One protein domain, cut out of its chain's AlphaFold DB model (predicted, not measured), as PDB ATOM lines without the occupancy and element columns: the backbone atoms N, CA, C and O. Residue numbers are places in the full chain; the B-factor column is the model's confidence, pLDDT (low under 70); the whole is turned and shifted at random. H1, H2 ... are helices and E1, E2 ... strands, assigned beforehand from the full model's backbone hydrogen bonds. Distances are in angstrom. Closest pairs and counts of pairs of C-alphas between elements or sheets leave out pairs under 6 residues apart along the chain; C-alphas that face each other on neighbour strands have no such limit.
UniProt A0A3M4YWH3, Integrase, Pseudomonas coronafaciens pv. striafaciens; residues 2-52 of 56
ATOM      1  N   LEU A   2      29.548  57.204  43.021       78.19
ATOM      2  CA  LEU A   2      29.701  55.823  42.511       78.19
ATOM      3  C   LEU A   2      30.064  54.790  43.600       78.19
ATOM      4  O   LEU A   2      29.449  53.733  43.653       78.19
ATOM      5  N   LEU A   3      30.985  55.129  44.515       84.06
ATOM      6  CA  LEU A   3      31.374  54.261  45.641       84.06
ATOM      7  C   LEU A   3      30.191  53.897  46.558       84.06
ATOM      8  O   LEU A   3      30.109  52.787  47.067       84.06
ATOM      9  N   TRP A   4      29.264  54.835  46.769       86.75
ATOM     10  CA  TRP A   4      28.091  54.601  47.611       86.75
ATOM     11  C   TRP A   4      27.134  53.603  46.958       86.75
ATOM     12  O   TRP A   4      26.640  52.695  47.623       86.75
ATOM     13  N   LEU A   5      26.915  53.735  45.646       86.75
ATOM     14  CA  LEU A   5      26.095  52.803  44.875       86.75
ATOM     15  C   LEU A   5      26.677  51.391  44.921       86.75
ATOM     16  O   LEU A   5      25.961  50.465  45.290       86.75
ATOM     17  N   THR A   6      27.966  51.214  44.620       89.75
ATOM     18  CA  THR A   6      28.590  49.880  44.660       89.75
ATOM     19  C   THR A   6      28.549  49.270  46.062       89.75
ATOM     20  O   THR A   6      28.283  48.078  46.197       89.75
ATOM     21  N   HIS A   7      28.738  50.080  47.110       88.94
ATOM     22  CA  HIS A   7      28.715  49.613  48.497       88.94
ATOM     23  C   HIS A   7      27.312  49.220  48.988       88.94
ATOM     24  O   HIS A   7      27.157  48.204  49.657       88.94
ATOM     25  N   THR A   8      26.279  50.001  48.662       88.62
ATOM     26  CA  THR A   8      24.906  49.765  49.163       88.62
ATOM     27  C   THR A   8      24.132  48.714  48.374       88.62
ATOM     28  O   THR A   8      23.215  48.098  48.910       88.62
ATOM     29  N   THR A   9      24.502  48.486  47.111       89.25
ATOM     30  CA  THR A   9      23.765  47.594  46.200       89.25
ATOM     31  C   THR A   9      24.539  46.332  45.804       89.25
ATOM     32  O   THR A   9      23.962  45.388  45.259       89.25
ATOM     33  N   GLY A  10      25.853  46.292  46.063       91.06
ATOM     34  CA  GLY A  10      26.725  45.176  45.687       91.06
ATOM     35  C   GLY A  10      26.986  45.057  44.180       91.06
ATOM     36  O   GLY A  10      27.416  43.997  43.722       91.06
ATOM     37  N   VAL A  11      26.710  46.108  43.404       93.06
ATOM     38  CA  VAL A  11      27.007  46.165  41.963       93.06
ATOM     39  C   VAL A  11      28.512  46.261  41.741       93.06
ATOM     40  O   VAL A  11      29.212  47.019  42.419       93.06
ATOM     41  N   ARG A  12      29.028  45.503  40.768       93.19
ATOM     42  CA  ARG A  12      30.449  45.539  40.402       93.19
ATOM     43  C   ARG A  12      30.770  46.816  39.636       93.19
ATOM     44  O   ARG A  12      29.945  47.326  38.888       93.19
ATOM     45  N   VAL A  13      32.011  47.289  39.741       93.56
ATOM     46  CA  VAL A  13      32.441  48.523  39.060       93.56
ATOM     47  C   VAL A  13      32.217  48.477  37.542       93.56
ATOM     48  O   VAL A  13      31.807  49.473  36.958       93.56
ATOM     49  N   THR A  14      32.407  47.314  36.912       93.81
ATOM     50  CA  THR A  14      32.194  47.124  35.468       93.81
ATOM     51  C   THR A  14      30.721  47.074  35.086       93.81
ATOM     52  O   THR A  14      30.357  47.580  34.035       93.81
ATOM     53  N   GLU A  15      29.871  46.493  35.938       94.94
ATOM     54  CA  GLU A  15      28.419  46.501  35.734       94.94
ATOM     55  C   GLU A  15      27.916  47.945  35.785       94.94
ATOM     56  O   GLU A  15      27.263  48.396  34.854       94.94
ATOM     57  N   LEU A  16      28.308  48.701  36.817       92.75
ATOM     58  CA  LEU A  16      27.918  50.100  36.997       92.75
ATOM     59  C   LEU A  16      28.397  51.013  35.860       92.75
ATOM     60  O   LEU A  16      27.690  51.946  35.498       92.75
ATOM     61  N   ALA A  17      29.575  50.747  35.292       93.88
ATOM     62  CA  ALA A  17      30.116  51.515  34.171       93.88
ATOM     63  C   ALA A  17      29.312  51.352  32.867       93.88
ATOM     64  O   ALA A  17      29.441  52.187  31.976       93.88
ATOM     65  N   LEU A  18      28.507  50.290  32.755       95.62
ATOM     66  CA  LEU A  18      27.706  49.958  31.573       95.62
ATOM     67  C   LEU A  18      26.194  50.123  31.808       95.62
ATOM     68  O   LEU A  18      25.402  49.814  30.918       95.62
ATOM     69  N   VAL A  19      25.783  50.579  32.997       93.12
ATOM     70  CA  VAL A  19      24.388  50.934  33.288       93.12
ATOM     71  C   VAL A  19      24.053  52.251  32.600       93.12
ATOM     72  O   VAL A  19      24.764  53.244  32.754       93.12
ATOM     73  N   GLU A  20      22.929  52.278  31.893       93.19
ATOM     74  CA  GLU A  20      22.430  53.481  31.234       93.19
ATOM     75  C   GLU A  20      21.337  54.170  32.061       93.19
ATOM     76  O   GLU A  20      20.682  53.572  32.915       93.19
ATOM     77  N   VAL A  21      21.077  55.449  31.779       92.69
ATOM     78  CA  VAL A  21      20.018  56.217  32.464       92.69
ATOM     79  C   VAL A  21      18.642  55.563  32.279       92.69
ATOM     80  O   VAL A  21      17.848  55.516  33.218       92.69
ATOM     81  N   ALA A  22      18.381  55.006  31.094       92.88
ATOM     82  CA  ALA A  22      17.139  54.303  30.779       92.88
ATOM     83  C   ALA A  22      16.945  53.018  31.607       92.88
ATOM     84  O   ALA A  22      15.809  52.588  31.833       92.88
ATOM     85  N   ASP A  23      18.030  52.423  32.109       92.25
ATOM     86  CA  ASP A  23      17.960  51.260  32.992       92.25
ATOM     87  C   ASP A  23      17.428  51.654  34.374       92.25
ATOM     88  O   ASP A  23      16.679  50.885  34.975       92.25
ATOM     89  N   VAL A  24      17.722  52.877  34.833       92.19
ATOM     90  CA  VAL A  24      17.439  53.360  36.196       92.19
ATOM     91  C   VAL A  24      16.170  54.212  36.294       92.19
ATOM     92  O   VAL A  24      15.532  54.222  37.345       92.19
ATOM     93  N   LEU A  25      15.777  54.921  35.233       94.19
ATOM     94  CA  LEU A  25      14.619  55.823  35.248       94.19
ATOM     95  C   LEU A  25      13.432  55.262  34.458       94.19
ATOM     96  O   LEU A  25      13.588  54.682  33.383       94.19
ATOM     97  N   TYR A  26      12.223  55.466  34.976       92.88
ATOM     98  CA  TYR A  26      11.003  55.381  34.180       92.88
ATOM     99  C   TYR A  26      10.938  56.543  33.171       92.88
ATOM    100  O   TYR A  26      11.540  57.590  33.418       92.88
ATOM    101  N   PRO A  27      10.148  56.432  32.084       92.81
ATOM    102  CA  PRO A  27       9.936  57.542  31.146       92.81
ATOM    103  C   PRO A  27       9.408  58.828  31.802       92.81
ATOM    104  O   PRO A  27       9.624  59.918  31.288       92.81
ATOM    105  N   SER A  28       8.743  58.710  32.954       94.94
ATOM    106  CA  SER A  28       8.292  59.840  33.774       94.94
ATOM    107  C   SER A  28       9.423  60.589  34.496       94.94
ATOM    108  O   SER A  28       9.166  61.618  35.111       94.94
ATOM    109  N   GLY A  29      10.653  60.066  34.480       93.12
ATOM    110  CA  GLY A  29      11.790  60.568  35.257       93.12
ATOM    111  C   GLY A  29      11.861  60.033  36.692       93.12
ATOM    112  O   GLY A  29      12.824  60.323  37.399       93.12
ATOM    113  N   ALA A  30      10.884  59.232  37.131       92.50
ATOM    114  CA  ALA A  30      10.929  58.576  38.435       92.50
ATOM    115  C   ALA A  30      12.001  57.471  38.470       92.50
ATOM    116  O   ALA A  30      12.168  56.731  37.500       92.50
ATOM    117  N   ILE A  31      12.704  57.336  39.598       90.81
ATOM    118  CA  ILE A  31      13.700  56.273  39.803       90.81
ATOM    119  C   ILE A  31      12.980  54.932  39.966       90.81
ATOM    120  O   ILE A  31      12.036  54.821  40.751       90.81
ATOM    121  N   LYS A  32      13.434  53.909  39.238       91.38
ATOM    122  CA  LYS A  32      12.926  52.546  39.387       91.38
ATOM    123  C   LYS A  32      13.368  51.959  40.735       91.38
ATOM    124  O   LYS A  32      14.526  52.137  41.119       91.38
ATOM    125  N   PRO A  33      12.484  51.243  41.449       88.62
ATOM    126  CA  PRO A  33      12.842  50.595  42.711       88.62
ATOM    127  C   PRO A  33      13.875  49.472  42.512       88.62
ATOM    128  O   PRO A  33      14.715  49.227  43.384       88.62
ATOM    129  N   ASP A  34      13.844  48.826  41.347       91.06
ATOM    130  CA  ASP A  34      14.780  47.803  40.911       91.06
ATOM    131  C   ASP A  34      15.358  48.106  39.522       91.06
ATOM    132  O   ASP A  34      14.706  48.660  38.638       91.06
ATOM    133  N   VAL A  35      16.624  47.736  39.344       93.25
ATOM    134  CA  VAL A  35      17.383  47.887  38.105       93.25
ATOM    135  C   VAL A  35      17.743  46.498  37.595       93.25
ATOM    136  O   VAL A  35      18.456  45.745  38.266       93.25
ATOM    137  N   TYR A  36      17.263  46.167  36.399       95.06
ATOM    138  CA  TYR A  36      17.602  44.927  35.711       95.06
ATOM    139  C   TYR A  36      18.958  45.054  35.016       95.06
ATOM    140  O   TYR A  36      19.125  45.849  34.093       95.06
ATOM    141  N   LEU A  37      19.928  44.241  35.434       95.62
ATOM    142  CA  LEU A  37      21.227  44.139  34.778       95.62
ATOM    143  C   LEU A  37      21.182  43.031  33.724       95.62
ATOM    144  O   LEU A  37      20.973  41.856  34.043       95.62
ATOM    145  N   ARG A  38      21.410  43.417  32.464       95.94
ATOM    146  CA  ARG A  38      21.477  42.502  31.315       95.94
ATOM    147  C   ARG A  38      22.599  41.480  31.495       95.94
ATOM    148  O   ARG A  38      23.654  41.787  32.041       95.94
ATOM    149  N   ALA A  39      22.401  40.274  30.962       96.81
ATOM    150  CA  ALA A  39      23.391  39.199  31.027       96.81
ATOM    151  C   ALA A  39      24.777  39.658  30.535       96.81
ATOM    152  O   ALA A  39      25.773  39.418  31.211       96.81
ATOM    153  N   GLU A  40      24.812  40.391  29.422       96.12
ATOM    154  CA  GLU A  40      26.018  40.885  28.739       96.12
ATOM    155  C   GLU A  40      26.959  41.701  29.631       96.12
ATOM    156  O   GLU A  40      28.174  41.630  29.464       96.12
ATOM    157  N   ILE A  41      26.416  42.452  30.596       95.25
ATOM    158  CA  ILE A  41      27.211  43.324  31.474       95.25
ATOM    159  C   ILE A  41      27.564  42.656  32.809       95.25
ATOM    160  O   ILE A  41      28.406  43.153  33.557       95.25
ATOM    161  N   THR A  42      26.931  41.523  33.122       96.69
ATOM    162  CA  THR A  42      27.101  40.810  34.395       96.69
ATOM    163  C   THR A  42      28.179  39.737  34.322       96.69
ATOM    164  O   THR A  42      28.390  39.077  33.302       96.69
ATOM    165  N   LYS A  43      28.837  39.472  35.456       93.44
ATOM    166  CA  LYS A  43      29.795  38.359  35.541       93.44
ATOM    167  C   LYS A  43      29.098  37.018  35.288       93.44
ATOM    168  O   LYS A  43      28.150  36.666  35.987       93.44
ATOM    169  N   GLY A  44      29.652  36.230  34.368       94.94
ATOM    170  CA  GLY A  44      29.161  34.886  34.057       94.94
ATOM    171  C   GLY A  44      27.886  34.868  33.214       94.94
ATOM    172  O   GLY A  44      27.245  33.822  33.151       94.94
ATOM    173  N   CYS A  45      27.528  35.999  32.595       95.62
ATOM    174  CA  CYS A  45      26.387  36.128  31.690       95.62
ATOM    175  C   CYS A  45      25.050  35.723  32.329       95.62
ATOM    176  O   CYS A  45      24.218  35.072  31.697       95.62
ATOM    177  N   ARG A  46      24.848  36.075  33.604       96.06
ATOM    178  CA  ARG A  46      23.624  35.764  34.353       96.06
ATOM    179  C   ARG A  46      22.924  37.060  34.742       96.06
ATOM    180  O   ARG A  46      23.419  37.747  35.639       96.06
ATOM    181  N   PRO A  47      21.783  37.383  34.109       96.19
ATOM    182  CA  PRO A  47      21.079  38.613  34.419       96.19
ATOM    183  C   PRO A  47      20.592  38.595  35.868       96.19
ATOM    184  O   PRO A  47      20.307  37.535  36.435       96.19
ATOM    185  N   ARG A  48      20.501  39.775  36.479       95.62
ATOM    186  CA  ARG A  48      20.010  39.924  37.853       95.62
ATOM    187  C   ARG A  48      19.388  41.290  38.074       95.62
ATOM    188  O   ARG A  48      19.838  42.275  37.498       95.62
ATOM    189  N   ASN A  49      18.427  41.343  38.989       94.19
ATOM    190  CA  ASN A  49      17.914  42.602  39.510       94.19
ATOM    191  C   ASN A  49      18.766  43.092  40.674       94.19
ATOM    192  O   ASN A  49      19.318  42.311  41.458       94.19
ATOM    193  N   VAL A  50      18.857  44.408  40.778       92.50
ATOM    194  CA  VAL A  50      19.489  45.104  41.885       92.50
ATOM    195  C   VAL A  50      18.515  46.141  42.401       92.50
ATOM    196  O   VAL A  50      17.997  46.942  41.635       92.50
ATOM    197  N   TYR A  51      18.284  46.134  43.705       90.19
ATOM    198  CA  TYR A  51      17.394  47.089  44.343       90.19
ATOM    199  C   TYR A  51      18.188  48.289  44.836       90.19
ATOM    200  O   TYR A  51      19.237  48.138  45.471       90.19
ATOM    201  N   LEU A  52      17.660  49.482  44.587       84.62
ATOM    202  CA  LEU A  52      18.182  50.716  45.162       84.62
ATOM    203  C   LEU A  52      17.625  50.842  46.588       84.62
ATOM    204  O   LEU A  52      16.745  51.644  46.873       84.62
TER     205      LEU A  52
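AT A GLANCE: This is residues 2 to 52 of the 56 residues of the protein "Integrase" of Pseudomonas coronafaciens pv. striafaciens (UniProt A0A3M4YWH3). A short two-stranded hairpin, E1 and E2, lies near the middle, with three short helices around it: H1 and H2 near each other, and H3 apart from both. The link from H3 to E1 and the link from E1 to E2 loop out to the two ends of the longest axis, at Ser 28 and Gly 44. The 51 printed residues hold H1, H2, H3, E1 and E2 in that order, with the sheet antiparallel, order E1 - E2. The class is mixed, helices and strands, though under half of the residues are in named elements. The whole is compact, with a radius of gyration of the C-alphas of 10.7 A and spans of 32 by 22 by 16 A.

HOW THE PARTS SIT: Start at the hairpin of E1, residues 34 to 37, and E2, residues 48 to 51, whose directions stand at 150 degrees; look for N 35 and O 50, 2.8 A apart, and N 37 and O 48, 2.9 A apart, both within hydrogen-bond range. From E1 go to H3, residues 21 to 24: the closest C-alphas, of Val 24 and Val 35, are 5.8 A apart. From E2 go to H1, residues 2 to 9, where the closest C-alphas, of Thr 9 and Val 50, are 6.6 A apart. H2, residues 13 to 17, is close to H1 but not clearly touching, the closest C-alphas being those of Thr 6 and Val 13 at 6.9 A. H2 and H3 are apart. In H1 and H2 every O i to N i+4 pair is within hydrogen-bond range; H3 is too short for such a pair.

IN THESE COORDINATES: Find C-alpha 34 at (14.780, 47.803, 40.911); E1 runs 9.6 A from there. E2 runs 10.0 A and ends at C-alpha 51, (17.394, 47.089, 44.343). H1 begins at C-alpha 2, (29.701, 55.823, 42.511), and is 10.8 A long; H2 measures 6.2 A and H3 5.4 A.

THE WHOLE: Look to Ser 28 and Gly 44 for the two C-alphas farthest apart, 32.5 A. The printed part has no cut, and none of its links is long. The mean pLDDT of the printed part is 92.4, and no printed residue is under 70.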